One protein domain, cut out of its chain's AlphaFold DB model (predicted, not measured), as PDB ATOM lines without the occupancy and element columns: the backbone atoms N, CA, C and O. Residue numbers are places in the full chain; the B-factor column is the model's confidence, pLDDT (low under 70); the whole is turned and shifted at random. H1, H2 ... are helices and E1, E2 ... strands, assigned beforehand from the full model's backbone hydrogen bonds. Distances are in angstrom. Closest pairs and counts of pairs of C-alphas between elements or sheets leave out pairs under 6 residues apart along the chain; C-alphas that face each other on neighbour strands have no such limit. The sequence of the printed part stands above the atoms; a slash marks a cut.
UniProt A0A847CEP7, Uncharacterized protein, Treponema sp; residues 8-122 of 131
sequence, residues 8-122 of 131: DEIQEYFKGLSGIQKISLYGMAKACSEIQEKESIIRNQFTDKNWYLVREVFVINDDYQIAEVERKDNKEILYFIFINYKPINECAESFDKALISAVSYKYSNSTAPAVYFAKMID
ATOM      1  N   ASP A   8     -14.883  47.998  51.891       89.88
ATOM      2  CA  ASP A   8     -14.302  48.588  53.100       89.88
ATOM      3  C   ASP A   8     -15.339  48.663  54.233       89.88
ATOM      4  O   ASP A   8     -15.054  48.301  55.377       89.88
ATOM      5  N   GLU A   9     -16.580  49.027  53.903       88.94
ATOM      6  CA  GLU A   9     -17.714  49.034  54.834       88.94
ATOM      7  C   GLU A   9     -18.058  47.624  55.333       88.94
ATOM      8  O   GLU A   9     -18.363  47.427  56.512       88.94
ATOM      9  N   ILE A  10     -17.956  46.617  54.461       85.69
ATOM     10  CA  ILE A  10     -18.087  45.209  54.845       85.69
ATOM     11  C   ILE A  10     -16.995  44.852  55.859       85.69
ATOM     12  O   ILE A  10     -17.295  44.272  56.904       85.69
ATOM     13  N   GLN A  11     -15.735  45.218  55.608       84.75
ATOM     14  CA  GLN A  11     -14.649  44.933  56.548       84.75
ATOM     15  C   GLN A  11     -14.865  45.586  57.918       84.75
ATOM     16  O   GLN A  11     -14.637  44.934  58.942       84.75
ATOM     17  N   GLU A  12     -15.307  46.844  57.966       89.62
ATOM     18  CA  GLU A  12     -15.630  47.517  59.230       89.62
ATOM     19  C   GLU A  12     -16.794  46.851  59.963       89.62
ATOM     20  O   GLU A  12     -16.686  46.579  61.164       89.62
ATOM     21  N   TYR A  13     -17.859  46.499  59.241       86.75
ATOM     22  CA  TYR A  13     -18.985  45.757  59.799       86.75
ATOM     23  C   TYR A  13     -18.519  44.450  60.453       86.75
ATOM     24  O   TYR A  13     -18.837  44.185  61.613       86.75
ATOM     25  N   PHE A  14     -17.686  43.662  59.761       85.31
ATOM     26  CA  PHE A  14     -17.150  42.409  60.295       85.31
ATOM     27  C   PHE A  14     -16.227  42.608  61.509       85.31
ATOM     28  O   PHE A  14     -16.223  41.764  62.413       85.31
ATOM     29  N   LYS A  15     -15.462  43.709  61.579       87.50
ATOM     30  CA  LYS A  15     -14.626  44.033  62.752       87.50
ATOM     31  C   LYS A  15     -15.476  44.225  64.009       87.50
ATOM     32  O   LYS A  15     -15.094  43.702  65.057       87.50
ATOM     33  N   GLY A  16     -16.627  44.892  63.880       87.06
ATOM     34  CA  GLY A  16     -17.551  45.198  64.978       87.06
ATOM     35  C   GLY A  16     -18.349  44.010  65.528       87.06
ATOM     36  O   GLY A  16     -18.984  44.132  66.573       87.06
ATOM     37  N   LEU A  17     -18.317  42.850  64.865       88.56
ATOM     38  CA  LEU A  17     -19.058  41.671  65.310       88.56
ATOM     39  C   LEU A  17     -18.403  40.981  66.513       88.56
ATOM     40  O   LEU A  17     -17.182  40.779  66.573       88.56
ATOM     41  N   SER A  18     -19.247  40.517  67.432       90.38
ATOM     42  CA  SER A  18     -18.843  39.636  68.530       90.38
ATOM     43  C   SER A  18     -18.377  38.266  68.015       90.38
ATOM     44  O   SER A  18     -18.699  37.851  66.898       90.38
ATOM     45  N   GLY A  19     -17.640  37.520  68.847       87.75
ATOM     46  CA  GLY A  19     -17.130  36.192  68.482       87.75
ATOM     47  C   GLY A  19     -18.225  35.215  68.032       87.75
ATOM     48  O   GLY A  19     -18.052  34.520  67.037       87.75
ATOM     49  N   ILE A  20     -19.385  35.226  68.697       89.44
ATOM     50  CA  ILE A  20     -20.528  34.359  68.359       89.44
ATOM     51  C   ILE A  20     -21.116  34.725  66.989       89.44
ATOM     52  O   ILE A  20     -21.381  33.847  66.170       89.44
ATOM     53  N   GLN A  21     -21.274  36.022  66.706       88.19
ATOM     54  CA  GLN A  21     -21.789  36.495  65.416       88.19
ATOM     55  C   GLN A  21     -20.846  36.131  64.263       88.19
ATOM     56  O   GLN A  21     -21.307  35.718  63.201       88.19
ATOM     57  N   LYS A  22     -19.528  36.218  64.487       87.81
ATOM     58  CA  LYS A  22     -18.519  35.778  63.514       87.81
ATOM     59  C   LYS A  22     -18.650  34.285  63.222       87.81
ATOM     60  O   LYS A  22     -18.742  33.917  62.057       87.81
ATOM     61  N   ILE A  23     -18.729  33.440  64.255       87.31
ATOM     62  CA  ILE A  23     -18.911  31.985  64.095       87.31
ATOM     63  C   ILE A  23     -20.170  31.677  63.275       87.31
ATOM     64  O   ILE A  23     -20.111  30.883  62.339       87.31
ATOM     65  N   SER A  24     -21.288  32.340  63.581       85.94
ATOM     66  CA  SER A  24     -22.541  32.159  62.841       85.94
ATOM     67  C   SER A  24     -22.395  32.513  61.358       85.94
ATOM     68  O   SER A  24     -22.839  31.748  60.503       85.94
ATOM     69  N   LEU A  25     -21.768  33.648  61.037       87.56
ATOM     70  CA  LEU A  25     -21.553  34.064  59.647       87.56
ATOM     71  C   LEU A  25     -20.605  33.125  58.901       87.56
ATOM     72  O   LEU A  25     -20.880  32.786  57.754       87.56
ATOM     73  N   TYR A  26     -19.532  32.662  59.548       87.50
ATOM     74  CA  TYR A  26     -18.651  31.647  58.969       87.50
ATOM     75  C   TYR A  26     -19.408  30.350  58.668       87.50
ATOM     76  O   TYR A  26     -19.226  29.783  57.595       87.50
ATOM     77  N   GLY A  27     -20.286  29.904  59.572       88.44
ATOM     78  CA  GLY A  27     -21.136  28.733  59.347       88.44
ATOM     79  C   GLY A  27     -22.053  28.893  58.131       88.44
ATOM     80  O   GLY A  27     -22.113  28.003  57.288       88.44
ATOM     81  N   MET A  28     -22.704  30.051  57.996       88.25
ATOM     82  CA  MET A  28     -23.551  30.365  56.838       88.25
ATOM     83  C   MET A  28     -22.755  30.417  55.530       88.25
ATOM     84  O   MET A  28     -23.161  29.815  54.541       88.25
ATOM     85  N   ALA A  29     -21.605  31.097  55.525       88.06
ATOM     86  CA  ALA A  29     -20.745  31.192  54.348       88.06
ATOM     87  C   ALA A  29     -20.236  29.813  53.907       88.06
ATOM     88  O   ALA A  29     -20.245  29.502  52.718       88.06
ATOM     89  N   LYS A  30     -19.851  28.966  54.870       90.44
ATOM     90  CA  LYS A  30     -19.440  27.588  54.605       90.44
ATOM     91  C   LYS A  30     -20.578  26.773  53.983       90.44
ATOM     92  O   LYS A  30     -20.359  26.152  52.951       90.44
ATOM     93  N   ALA A  31     -21.784  26.834  54.549       85.75
ATOM     94  CA  ALA A  31     -22.951  26.143  53.999       85.75
ATOM     95  C   ALA A  31     -23.280  26.609  52.569       85.75
ATOM     96  O   ALA A  31     -23.553  25.788  51.698       85.75
ATOM     97  N   CYS A  32     -23.195  27.916  52.294       86.75
ATOM     98  CA  CYS A  32     -23.359  28.445  50.938       86.75
ATOM     99  C   CYS A  32     -22.291  27.920  49.971       86.75
ATOM    100  O   CYS A  32     -22.631  27.547  48.852       86.75
ATOM    101  N   SER A  33     -21.024  27.861  50.393       89.31
ATOM    102  CA  SER A  33     -19.938  27.289  49.583       89.31
ATOM    103  C   SER A  33     -20.190  25.812  49.268       89.31
ATOM    104  O   SER A  33     -20.071  25.399  48.119       89.31
ATOM    105  N   GLU A  34     -20.604  25.026  50.264       88.81
ATOM    106  CA  GLU A  34     -20.924  23.602  50.096       88.81
ATOM    107  C   GLU A  34     -22.098  23.392  49.118       88.81
ATOM    108  O   GLU A  34     -22.062  22.479  48.293       88.81
ATOM    109  N   ILE A  35     -23.123  24.255  49.155       86.00
ATOM    110  CA  ILE A  35     -24.233  24.235  48.185       86.00
ATOM    111  C   ILE A  35     -23.728  24.554  46.771       86.00
ATOM    112  O   ILE A  35     -24.061  23.838  45.830       86.00
ATOM    113  N   GLN A  36     -22.890  25.581  46.609       88.44
ATOM    114  CA  GLN A  36     -22.334  25.956  45.303       88.44
ATOM    115  C   GLN A  36     -21.464  24.851  44.692       88.44
ATOM    116  O   GLN A  36     -21.541  24.597  43.486       88.44
ATOM    117  N   GLU A  37     -20.661  24.165  45.505       89.56
ATOM    118  CA  GLU A  37     -19.879  23.003  45.070       89.56
ATOM    119  C   GLU A  37     -20.794  21.873  44.582       89.56
ATOM    120  O   GLU A  37     -20.601  21.344  43.484       89.56
ATOM    121  N   LYS A  38     -21.840  21.555  45.353       88.81
ATOM    122  CA  LYS A  38     -22.849  20.545  45.008       88.81
ATOM    123  C   LYS A  38     -23.591  20.876  43.710       88.81
ATOM    124  O   LYS A  38     -23.722  20.014  42.841       88.81
ATOM    125  N   GLU A  39     -24.022  22.122  43.530       91.00
ATOM    126  CA  GLU A  39     -24.643  22.574  42.279       91.00
ATOM    127  C   GLU A  39     -23.685  22.477  41.088       91.00
ATOM    128  O   GLU A  39     -24.093  22.102  39.986       91.00
ATOM    129  N   SER A  40     -22.405  22.790  41.300       91.56
ATOM    130  CA  SER A  40     -21.388  22.741  40.248       91.56
ATOM    131  C   SER A  40     -21.216  21.326  39.693       91.56
ATOM    132  O   SER A  40     -21.052  21.169  38.484       91.56
ATOM    133  N   ILE A  41     -21.334  20.289  40.533       92.12
ATOM    134  CA  ILE A  41     -21.308  18.883  40.088       92.12
ATOM    135  C   ILE A  41     -22.405  18.617  39.051       92.12
ATOM    136  O   ILE A  41     -22.146  17.957  38.047       92.12
ATOM    137  N   ILE A  42     -23.614  19.137  39.270       93.25
ATOM    138  CA  ILE A  42     -24.752  18.952  38.361       93.25
ATOM    139  C   ILE A  42     -24.570  19.794  37.099       93.25
ATOM    140  O   ILE A  42     -24.680  19.273  35.990       93.25
ATOM    141  N   ARG A  43     -24.229  21.080  37.248       93.31
ATOM    142  CA  ARG A  43     -24.027  21.997  36.113       93.31
ATOM    143  C   ARG A  43     -22.947  21.489  35.157       93.31
ATOM    144  O   ARG A  43     -23.140  21.550  33.944       93.31
ATOM    145  N   ASN A  44     -21.875  20.901  35.690       91.94
ATOM    146  CA  ASN A  44     -20.780  20.350  34.892       91.94
ATOM    147  C   ASN A  44     -21.201  19.191  33.972       91.94
ATOM    148  O   ASN A  44     -20.560  18.962  32.950       91.94
ATOM    149  N   GLN A  45     -22.298  18.492  34.274       90.00
ATOM    150  CA  GLN A  45     -22.816  17.409  33.424       90.00
ATOM    151  C   GLN A  45     -23.526  17.911  32.158       90.00
ATOM    152  O   GLN A  45     -23.860  17.119  31.270       90.00
ATOM    153  N   PHE A  46     -23.755  19.221  32.065       88.12
ATOM    154  CA  PHE A  46     -24.323  19.880  30.893       88.12
ATOM    155  C   PHE A  46     -23.290  20.688  30.104       88.12
ATOM    156  O   PHE A  46     -23.624  21.162  29.021       88.12
ATOM    157  N   THR A  47     -22.049  20.823  30.587       82.56
ATOM    158  CA  THR A  47     -21.014  21.652  29.943       82.56
ATOM    159  C   THR A  47     -20.729  21.218  28.506       82.56
ATOM    160  O   THR A  47     -20.654  22.063  27.619       82.56
ATOM    161  N   ASP A  48     -20.669  19.910  28.251       79.12
ATOM    162  CA  ASP A  48     -20.451  19.369  26.902       79.12
ATOM    163  C   ASP A  48     -21.749  19.289  26.077       79.12
ATOM    164  O   ASP A  48     -21.731  19.069  24.863       79.12
ATOM    165  N   LYS A  49     -22.907  19.484  26.717       77.31
ATOM    166  CA  LYS A  49     -24.222  19.395  26.082       77.31
ATOM    167  C   LYS A  49     -24.673  20.776  25.616       77.31
ATOM    168  O   LYS A  49     -25.528  21.418  26.223       77.31
ATOM    169  N   ASN A  50     -24.141  21.208  24.475       77.88
ATOM    170  CA  ASN A  50     -24.417  22.528  23.898       77.88
ATOM    171  C   ASN A  50     -25.907  22.845  23.665       77.88
ATOM    172  O   ASN A  50     -26.237  24.022  23.522       77.88
ATOM    173  N   TRP A  51     -26.794  21.847  23.662       86.50
ATOM    174  CA  TRP A  51     -28.242  22.005  23.487       86.50
ATOM    175  C   TRP A  51     -28.997  22.475  24.731       86.50
ATOM    176  O   TRP A  51     -30.127  22.936  24.602       86.50
ATOM    177  N   TYR A  52     -28.383  22.405  25.910       91.44
ATOM    178  CA  TYR A  52     -29.054  22.672  27.178       91.44
ATOM    179  C   TYR A  52     -28.482  23.906  27.883       91.44
ATOM    180  O   TYR A  52     -27.301  24.241  27.758       91.44
ATOM    181  N   LEU A  53     -29.339  24.607  28.618       92.44
ATOM    182  CA  LEU A  53     -28.994  25.709  29.508       92.44
ATOM    183  C   LEU A  53     -29.585  25.422  30.890       92.44
ATOM    184  O   LEU A  53     -30.799  25.449  31.054       92.44
ATOM    185  N   VAL A  54     -28.732  25.179  31.886       94.38
ATOM    186  CA  VAL A  54     -29.183  24.959  33.270       94.38
ATOM    187  C   VAL A  54     -29.621  26.289  33.879       94.38
ATOM    188  O   VAL A  54     -28.787  27.169  34.111       94.38
ATOM    189  N   ARG A  55     -30.922  26.430  34.144       94.31
ATOM    190  CA  ARG A  55     -31.521  27.614  34.771       94.31
ATOM    191  C   ARG A  55     -31.302  27.569  36.277       94.31
ATOM    192  O   ARG A  55     -30.632  28.440  36.831       94.31
ATOM    193  N   GLU A  56     -31.757  26.493  36.903       95.00
ATOM    194  CA  GLU A  56     -31.748  26.330  38.352       95.00
ATOM    195  C   GLU A  56     -31.408  24.889  38.738       95.00
ATOM    196  O   GLU A  56     -31.628  23.951  37.970       95.00
ATOM    197  N   VAL A  57     -30.822  24.719  39.921       95.19
ATOM    198  CA  VAL A  57     -30.537  23.411  40.510       95.19
ATOM    199  C   VAL A  57     -31.162  23.384  41.895       95.19
ATOM    200  O   VAL A  57     -30.808  24.170  42.766       95.19
ATOM    201  N   PHE A  58     -32.078  22.451  42.099       94.12
ATOM    202  CA  PHE A  58     -32.769  22.226  43.354       94.12
ATOM    203  C   PHE A  58     -32.122  21.050  44.076       94.12
ATOM    204  O   PHE A  58     -32.251  19.897  43.656       94.12
ATOM    205  N   VAL A  59     -31.439  21.329  45.183       91.44
ATOM    206  CA  VAL A  59     -30.955  20.297  46.109       91.44
ATOM    207  C   VAL A  59     -32.039  20.067  47.158       91.44
ATOM    208  O   VAL A  59     -32.146  20.821  48.121       91.44
ATOM    209  N   ILE A  60     -32.877  19.047  46.955       89.69
ATOM    210  CA  ILE A  60     -33.990  18.733  47.869       89.69
ATOM    211  C   ILE A  60     -33.437  18.160  49.178       89.69
ATOM    212  O   ILE A  60     -33.858  18.542  50.268       89.69
ATOM    213  N   ASN A  61     -32.482  17.236  49.062       86.31
ATOM    214  CA  ASN A  61     -31.609  16.782  50.141       86.31
ATOM    215  C   ASN A  61     -30.312  16.207  49.539       86.31
ATOM    216  O   ASN A  61     -30.055  16.357  48.343       86.31
ATOM    217  N   ASP A  62     -29.487  15.548  50.353       84.25
ATOM    218  CA  ASP A  62     -28.227  14.962  49.882       84.25
ATOM    219  C   ASP A  62     -28.414  13.831  48.854       84.25
ATOM    220  O   ASP A  62     -27.529  13.610  48.025       84.25
ATOM    221  N   ASP A  63     -29.584  13.191  48.835       89.44
ATOM    222  CA  ASP A  63     -29.882  12.046  47.978       89.44
ATOM    223  C   ASP A  63     -30.627  12.431  46.691       89.44
ATOM    224  O   ASP A  63     -30.461  11.742  45.688       89.44
ATOM    225  N   TYR A  64     -31.447  13.491  46.702       91.25
ATOM    226  CA  TYR A  64     -32.258  13.918  45.554       91.25
ATOM    227  C   TYR A  64     -31.914  15.331  45.102       91.25
ATOM    228  O   TYR A  64     -31.964  16.287  45.887       91.25
ATOM    229  N   GLN A  65     -31.657  15.478  43.807       94.81
ATOM    230  CA  GLN A  65     -31.488  16.778  43.178       94.81
ATOM    231  C   GLN A  65     -32.249  16.834  41.853       94.81
ATOM    232  O   GLN A  65     -32.422  15.824  41.173       94.81
ATOM    233  N   ILE A  66     -32.714  18.024  41.487       96.25
ATOM    234  CA  ILE A  66     -33.419  18.276  40.229       96.25
ATOM    235  C   ILE A  66     -32.775  19.487  39.567       96.25
ATOM    236  O   ILE A  66     -32.556  20.499  40.222       96.25
ATOM    237  N   ALA A  67     -32.474  19.403  38.277       96.19
ATOM    238  CA  ALA A  67     -32.034  20.553  37.494       96.19
ATOM    239  C   ALA A  67     -33.161  21.005  36.568       96.19
ATOM    240  O   ALA A  67     -33.654  20.206  35.773       96.19
ATOM    241  N   GLU A  68     -33.528  22.282  36.641       97.06
ATOM    242  CA  GLU A  68     -34.351  22.920  35.620       97.06
ATOM    243  C   GLU A  68     -33.456  23.342  34.461       97.06
ATOM    244  O   GLU A  68     -32.489  24.102  34.615       97.06
ATOM    245  N   VAL A  69     -33.771  22.825  33.283       95.44
ATOM    246  CA  VAL A  69     -32.946  22.958  32.097       95.44
ATOM    247  C   VAL A  69     -33.803  23.442  30.944       95.44
ATOM    248  O   VAL A  69     -34.809  22.836  30.597       95.44
ATOM    249  N   GLU A  70     -33.365  24.521  30.310       95.50
ATOM    250  CA  GLU A  70     -33.960  25.024  29.080       95.50
ATOM    251  C   GLU A  70     -33.233  24.441  27.869       95.50
ATOM    252  O   GLU A  70     -32.010  24.557  27.732       95.50
ATOM    253  N   ARG A  71     -33.996  23.863  26.949       92.81
ATOM    254  CA  ARG A  71     -33.527  23.505  25.614       92.81
ATOM    255  C   ARG A  71     -33.324  24.753  24.762       92.81
ATOM    256  O   ARG A  71     -34.200  25.607  24.641       92.81
ATOM    257  N   LYS A  72     -32.149  24.890  24.149       90.38
ATOM    258  CA  LYS A  72     -31.790  26.100  23.390       90.38
ATOM    259  C   LYS A  72     -32.497  26.211  22.038       90.38
ATOM    260  O   LYS A  72     -32.630  27.327  21.546       90.38
ATOM    261  N   ASP A  73     -32.905  25.091  21.448       91.56
ATOM    262  CA  ASP A  73     -33.544  25.013  20.132       91.56
ATOM    263  C   ASP A  73     -35.016  25.441  20.166       91.56
ATOM    264  O   ASP A  73     -35.433  26.249  19.338       91.56
ATOM    265  N   ASN A  74     -35.787  24.943  21.133       93.19
ATOM    266  CA  ASN A  74     -37.236  25.163  21.217       93.19
ATOM    267  C   ASN A  74     -37.694  25.897  22.491       93.19
ATOM    268  O   ASN A  74     -38.886  26.165  22.622       93.19
ATOM    269  N   LYS A  75     -36.776  26.245  23.406       93.19
ATOM    270  CA  LYS A  75     -37.078  26.885  24.702       93.19
ATOM    271  C   LYS A  75     -37.937  26.040  25.644       93.19
ATOM    272  O   LYS A  75     -38.483  26.566  26.608       93.19
ATOM    273  N   GLU A  76     -38.027  24.741  25.389       94.88
ATOM    274  CA  GLU A  76     -38.700  23.787  26.261       94.88
ATOM    275  C   GLU A  76     -37.964  23.671  27.598       94.88
ATOM    276  O   GLU A  76     -36.730  23.625  27.641       94.88
ATOM    277  N   ILE A  77     -38.733  23.636  28.685       95.81
ATOM    278  CA  ILE A  77     -38.217  23.466  30.039       95.81
ATOM    279  C   ILE A  77     -38.369  22.002  30.431       95.81
ATOM    280  O   ILE A  77     -39.466  21.452  30.394       95.81
ATOM    281  N   LEU A  78     -37.255  21.392  30.820       95.25
ATOM    282  CA  LEU A  78     -37.177  20.015  31.280       95.25
ATOM    283  C   LEU A  78     -36.558  19.973  32.674       95.25
ATOM    284  O   LEU A  78     -35.630  20.719  32.990       95.25
ATOM    285  N   TYR A  79     -37.037  19.041  33.484       96.38
ATOM    286  CA  TYR A  79     -36.561  18.792  34.834       96.38
ATOM    287  C   TYR A  79     -35.779  17.481  34.851       96.38
ATOM    288  O   TYR A  79     -36.356  16.394  34.819       96.38
ATOM    289  N   PHE A  80     -34.451  17.584  34.871       95.00
ATOM    290  CA  PHE A  80     -33.555  16.432  34.939       95.00
ATOM    291  C   PHE A  80     -33.381  15.988  36.384       95.00
ATOM    292  O   PHE A  80     -33.109  16.808  37.261       95.00
ATOM    293  N   ILE A  81     -33.506  14.687  36.623       95.31
ATOM    294  CA  ILE A  81     -33.467  14.111  37.964       95.31
ATOM    295  C   ILE A  81     -32.077  13.534  38.239       95.31
ATOM    296  O   ILE A  81     -31.470  12.871  37.394       95.31
ATOM    297  N   PHE A  82     -31.587  13.759  39.454       94.00
ATOM    298  CA  PHE A  82     -30.317  13.244  39.940       94.00
ATOM    299  C   PHE A  82     -30.514  12.548  41.283       94.00
ATOM    300  O   PHE A  82     -31.181  13.068  42.179       94.00
ATOM    301  N   ILE A  83     -29.892  11.378  41.422       92.62
ATOM    302  CA  ILE A  83     -29.828  10.626  42.672       92.62
ATOM    303  C   ILE A  83     -28.368  10.545  43.099       92.62
ATOM    304  O   ILE A  83     -27.529  10.029  42.358       92.62
ATOM    305  N   ASN A  84     -28.046  11.063  44.285       92.19
ATOM    306  CA  ASN A  84     -26.669  11.212  44.767       92.19
ATOM    307  C   ASN A  84     -25.763  11.906  43.730       92.19
ATOM    308  O   ASN A  84     -24.672  11.419  43.421       92.19
ATOM    309  N   TYR A  85     -26.239  13.010  43.145       92.06
ATOM    310  CA  TYR A  85     -25.561  13.789  42.099       92.06
ATOM    311  C   TYR A  85     -25.297  13.039  40.783       92.06
ATOM    312  O   TYR A  85     -24.604  13.558  39.904       92.06
ATOM    313  N   LYS A  86     -25.854  11.836  40.604       91.44
ATOM    314  CA  LYS A  86     -25.774  11.069  39.354       91.44
ATOM    315  C   LYS A  86     -27.080  11.203  38.579       91.44
ATOM    316  O   LYS A  86     -28.135  11.064  39.195       91.44
ATOM    317  N   PRO A  87     -27.032  11.444  37.262       91.44
ATOM    318  CA  PRO A  87     -28.237  11.591  36.469       91.44
ATOM    319  C   PRO A  87     -28.935  10.236  36.392       91.44
ATOM    320  O   PRO A  87     -28.277   9.206  36.217       91.44
ATOM    321  N   ILE A  88     -30.258  10.235  36.500       89.56
ATOM    322  CA  ILE A  88     -31.048   9.113  35.995       89.56
ATOM    323  C   ILE A  88     -31.369   9.409  34.526       89.56
ATOM    324  O   ILE A  88     -31.463  10.573  34.139       89.56
ATOM    325  N   ASN A  89     -31.475   8.380  33.682       83.44
ATOM    326  CA  ASN A  89     -31.737   8.539  32.242       83.44
ATOM    327  C   ASN A  89     -33.205   8.919  31.960       83.44
ATOM    328  O   ASN A  89     -33.832   8.354  31.074       83.44
ATOM    329  N   GLU A  90     -33.754   9.850  32.734       82.50
ATOM    330  CA  GLU A  90     -35.129  10.323  32.644       82.50
ATOM    331  C   GLU A  90     -35.192  11.818  32.990       82.50
ATOM    332  O   GLU A  90     -34.466  12.316  33.859       82.50
ATOM    333  N   CYS A  91     -36.078  12.538  32.307       88.56
ATOM    334  CA  CYS A  91     -36.443  13.913  32.620       88.56
ATOM    335  C   CYS A  91     -37.966  14.039  32.659       88.56
ATOM    336  O   CYS A  91     -38.670  13.233  32.061       88.56
ATOM    337  N   ALA A  92     -38.475  15.052  33.353       91.88
ATOM    338  CA  ALA A  92     -39.903  15.335  33.407       91.88
ATOM    339  C   ALA A  92     -40.218  16.749  32.910       91.88
ATOM    340  O   ALA A  92     -39.397  17.655  33.002       91.88
ATOM    341  N   GLU A  93     -41.448  16.959  32.455       91.56
ATOM    342  CA  GLU A  93     -41.935  18.260  31.965       91.56
ATOM    343  C   GLU A  93     -42.329  19.232  33.093       91.56
ATOM    344  O   GLU A  93     -42.640  20.394  32.849       91.56
ATOM    345  N   SER A  94     -42.377  18.762  34.344       93.25
ATOM    346  CA  SER A  94     -42.701  19.602  35.502       93.25
ATOM    347  C   SER A  94     -41.908  19.185  36.732       93.25
ATOM    348  O   SER A  94     -41.551  18.012  36.889       93.25
ATOM    349  N   PHE A  95     -41.686  20.147  37.625       93.94
ATOM    350  CA  PHE A  95     -40.980  19.928  38.882       93.94
ATOM    351  C   PHE A  95     -41.665  18.869  39.757       93.94
ATOM    352  O   PHE A  95     -41.002  17.965  40.261       93.94
ATOM    353  N   ASP A  96     -42.995  18.925  39.880       92.38
ATOM    354  CA  ASP A  96     -43.765  17.970  40.684       92.38
ATOM    355  C   ASP A  96     -43.620  16.537  40.155       92.38
ATOM    356  O   ASP A  96     -43.417  15.603  40.936       92.38
ATOM    357  N   LYS A  97     -43.656  16.354  38.822       91.75
ATOM    358  CA  LYS A  97     -43.435  15.037  38.202       91.75
ATOM    359  C   LYS A  97     -42.026  14.554  38.547       91.75
ATOM    360  O   LYS A  97     -41.890  13.459  39.081       91.75
ATOM    361  N   ALA A  98     -41.008  15.394  38.337       94.31
ATOM    362  CA  ALA A  98     -39.618  15.056  38.634       94.31
ATOM    363  C   ALA A  98     -39.399  14.666  40.104       94.31
ATOM    364  O   ALA A  98     -38.674  13.711  40.387       94.31
ATOM    365  N   LEU A  99     -40.054  15.356  41.040       93.00
ATOM    366  CA  LEU A  99     -39.975  15.059  42.467       93.00
ATOM    367  C   LEU A  99     -40.519  13.662  42.788       93.00
ATOM    368  O   LEU A  99     -39.864  12.884  43.483       93.00
ATOM    369  N   ILE A 100     -41.694  13.319  42.262       92.25
ATOM    370  CA  ILE A 100     -42.306  12.006  42.497       92.25
ATOM    371  C   ILE A 100     -41.494  10.899  41.814       92.25
ATOM    372  O   ILE A 100     -41.263   9.847  42.417       92.25
ATOM    373  N   SER A 101     -41.001  11.139  40.598       92.44
ATOM    374  CA  SER A 101     -40.105  10.224  39.888       92.44
ATOM    375  C   SER A 101     -38.811   9.976  40.670       92.44
ATOM    376  O   SER A 101     -38.396   8.826  40.799       92.44
ATOM    377  N   ALA A 102     -38.211  11.014  41.264       92.12
ATOM    378  CA  ALA A 102     -37.007  10.893  42.087       92.12
ATOM    379  C   ALA A 102     -37.240  10.029  43.337       92.12
ATOM    380  O   ALA A 102     -36.433   9.150  43.654       92.12
ATOM    381  N   VAL A 103     -38.368  10.242  44.026       89.94
ATOM    382  CA  VAL A 103     -38.769   9.426  45.180       89.94
ATOM    383  C   VAL A 103     -38.975   7.975  44.754       89.94
ATOM    384  O   VAL A 103     -38.409   7.075  45.373       89.94
ATOM    385  N   SER A 104     -39.719   7.744  43.670       90.69
ATOM    386  CA  SER A 104     -39.926   6.407  43.113       90.69
ATOM    387  C   SER A 104     -38.588   5.726  42.814       90.69
ATOM    388  O   SER A 104     -38.306   4.650  43.341       90.69
ATOM    389  N   TYR A 105     -37.709   6.380  42.051       90.38
ATOM    390  CA  TYR A 105     -36.439   5.798  41.634       90.38
ATOM    391  C   TYR A 105     -35.560   5.389  42.818       90.38
ATOM    392  O   TYR A 105     -34.973   4.314  42.788       90.38
ATOM    393  N   LYS A 106     -35.499   6.172  43.899       86.56
ATOM    394  CA  LYS A 106     -34.689   5.789  45.066       86.56
ATOM    395  C   LYS A 106     -35.163   4.500  45.738       86.56
ATOM    396  O   LYS A 106     -34.331   3.717  46.189       86.56
ATOM    397  N   TYR A 107     -36.474   4.296  45.851       87.38
ATOM    398  CA  TYR A 107     -37.021   3.154  46.589       87.38
ATOM    399  C   TYR A 107     -37.249   1.916  45.718       87.38
ATOM    400  O   TYR A 107     -37.219   0.804  46.243       87.38
ATOM    401  N   SER A 108     -37.449   2.081  44.409       87.81
ATOM    402  CA  SER A 108     -37.714   0.970  43.485       87.81
ATOM    403  C   SER A 108     -36.711   0.823  42.340       87.81
ATOM    404  O   SER A 108     -36.901  -0.060  41.509       87.81
ATOM    405  N   ASN A 109     -35.667   1.659  42.261       86.44
ATOM    406  CA  ASN A 109     -34.744   1.744  41.113       86.44
ATOM    407  C   ASN A 109     -35.475   1.892  39.765       86.44
ATOM    408  O   ASN A 109     -35.028   1.400  38.734       86.44
ATOM    409  N   SER A 110     -36.647   2.525  39.798       86.12
ATOM    410  CA  SER A 110     -37.536   2.725  38.659       86.12
ATOM    411  C   SER A 110     -38.480   3.879  38.967       86.12
ATOM    412  O   SER A 110     -38.925   4.028  40.110       86.12
ATOM    413  N   THR A 111     -38.814   4.673  37.960       85.56
ATOM    414  CA  THR A 111     -39.827   5.730  38.053       85.56
ATOM    415  C   THR A 111     -41.237   5.220  37.777       85.56
ATOM    416  O   THR A 111     -42.190   5.940  38.048       85.56
ATOM    417  N   ALA A 112     -41.412   3.977  37.312       85.25
ATOM    418  CA  ALA A 112     -42.732   3.437  36.987       85.25
ATOM    419  C   ALA A 112     -43.722   3.506  38.172       85.25
ATOM    420  O   ALA A 112     -44.885   3.853  37.955       85.25
ATOM    421  N   PRO A 113     -43.306   3.277  39.437       86.31
ATOM    422  CA  PRO A 113     -44.204   3.460  40.577       86.31
ATOM    423  C   PRO A 113     -44.660   4.901  40.854       86.31
ATOM    424  O   PRO A 113     -45.631   5.085  41.592       86.31
ATOM    425  N   ALA A 114     -44.039   5.918  40.243       87.31
ATOM    426  CA  ALA A 114     -44.437   7.323  40.358       87.31
ATOM    427  C   ALA A 114     -45.912   7.553  40.002       87.31
ATOM    428  O   ALA A 114     -46.583   8.359  40.646       87.31
ATOM    429  N   VAL A 115     -46.456   6.776  39.058       87.69
ATOM    430  CA  VAL A 115     -47.871   6.852  38.670       87.69
ATOM    431  C   VAL A 115     -48.815   6.556  39.840       87.69
ATOM    432  O   VAL A 115     -49.886   7.152  39.941       87.69
ATOM    433  N   TYR A 116     -48.437   5.648  40.746       87.25
ATOM    434  CA  TYR A 116     -49.264   5.305  41.902       87.25
ATOM    435  C   TYR A 116     -49.214   6.409  42.954       87.25
ATOM    436  O   TYR A 116     -50.260   6.778  43.482       87.25
ATOM    437  N   PHE A 117     -48.032   6.978  43.208       85.81
ATOM    438  CA  PHE A 117     -47.886   8.122  44.107       85.81
ATOM    439  C   PHE A 117     -48.675   9.331  43.610       85.81
ATOM    440  O   PHE A 117     -49.420   9.924  44.383       85.81
ATOM    441  N   ALA A 118     -48.591   9.637  42.315       87.75
ATOM    442  CA  ALA A 118     -49.358  10.714  41.707       87.75
ATOM    443  C   ALA A 118     -50.874  10.499  41.855       87.75
ATOM    444  O   ALA A 118     -51.581  11.405  42.287       87.75
ATOM    445  N   LYS A 119     -51.371   9.277  41.608       88.12
ATOM    446  CA  LYS A 119     -52.785   8.926  41.836       88.12
ATOM    447  C   LYS A 119     -53.215   9.094  43.296       88.12
ATOM    448  O   LYS A 119     -54.338   9.516  43.542       88.12
ATOM    449  N   MET A 120     -52.349   8.775  44.261       87.31
ATOM    450  CA  MET A 120     -52.662   8.925  45.691       87.31
ATOM    451  C   MET A 120     -52.862  10.385  46.111       87.31
ATOM    452  O   MET A 120     -53.577  10.638  47.077       87.31
ATOM    453  N   ILE A 121     -52.243  11.327  45.399       86.88
ATOM    454  CA  ILE A 121     -52.326  12.765  45.684       86.88
ATOM    455  C   ILE A 121     -53.176  13.530  44.656       86.88
ATOM    456  O   ILE A 121     -53.119  14.754  44.617       86.88
ATOM    457  N   ASP A 122     -53.939  12.813  43.826       87.25
ATOM    458  CA  ASP A 122     -54.779  13.358  42.747       87.25
ATOM    459  C   ASP A 122     -54.014  14.245  41.739       87.25
ATOM    460  O   ASP A 122     -54.512  15.236  41.206       87.25
TER     461      ASP A 122
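Overview. This is residues 8 to 122 of the 131 residues of an uncharacterized protein of Treponema sp (UniProt A0A847CEP7). A strongly twisted sheet of four strands has H3 along one face and the later part of the long helix H2 slanting over the other, a core of three layers with helices on both faces of the sheet. H2 runs on beyond the sheet as a long arm, its residues 26 to 34 sticking out, and at the arm's far end the short H1 turns off at a steep tilt of 57 degrees, its residues 8 to 13 standing free; at the other end of the domain H4 packs on H3. The printed part has 115 residues, with named elements in the order H1 H2 E1 E2 E3 E4 H3 H4; the sheet's order is E1 E2 E3 E4, antiparallel throughout, and the class is mixed, helices and strands. The whole is loose, with a radius of gyration of the C-alphas of 18.7 A, and elongated, spanning 56 by 35 by 24 A.

Arrangement. E1, residues 52 to 59, E2, residues 64 to 71, E3, residues 77 to 83, and E4, residues 86 to 92, form a meander, each strand the antiparallel neighbour of the one before, in three hairpins. E1 bends by 63 degrees at residue 55. Within hydrogen-bond range are N 58 and O 66 at 2.7 A between E1 and E2, N 67 and O 80 at 2.9 A between E2 and E3, and N 79 and O 92 at 2.8 A between E3 and E4. H3, residues 95 to 108, is on the sheet at a height of 7.8 A, over E3 and, only just, E4, on which 3 of its C-alphas fall. It runs along the strands, at 25 degrees to E3 on the local plane; its closest C-alphas to E3 are those of Phe 95 and Tyr 79, 6.1 A. H2, residues 19 to 46, is on the opposite face, where its residues 35 to 46 come near the sheet; it runs slantwise, at 36 degrees to E1 on the local plane. The closest C-alphas of H2 and E1 are those of Glu 39 and Val 57, 6.2 A. H4, residues 114 to 120, touches H3 at residues 100 to 104 alone, the closest C-alphas being those of Ala 114 and Ser 101, 5.2 A; their tilt of 71 degrees is only just about perpendicular. H1, residues 8 to 15, is close to H2 but not clearly touching, with the C-alphas of Phe 14 and Lys 22 at 7.5 A. Every O i to N i+4 pair is within hydrogen-bond range in H1, H3 and H4, and 21 of 24 in H2.

Along the chain. H1 begins at C-alpha 8 (-14.302, 48.588, 53.100). H2 measures 41.6 A from C-alpha 19 (-17.130, 36.192, 68.482) to C-alpha 46; E2 measures 22.2 A, E3 19.9 A and H3 19.8 A. H4 ends at C-alpha 120 (-52.662, 8.925, 45.691).

Size, cuts and confidence. The C-alphas farthest apart are those of Asp 8 and Tyr 116, 56.8 A. The printed part has no cut, and its links between named elements are tight. The mean pLDDT of the printed part is 89.8, and no printed residue is under 70.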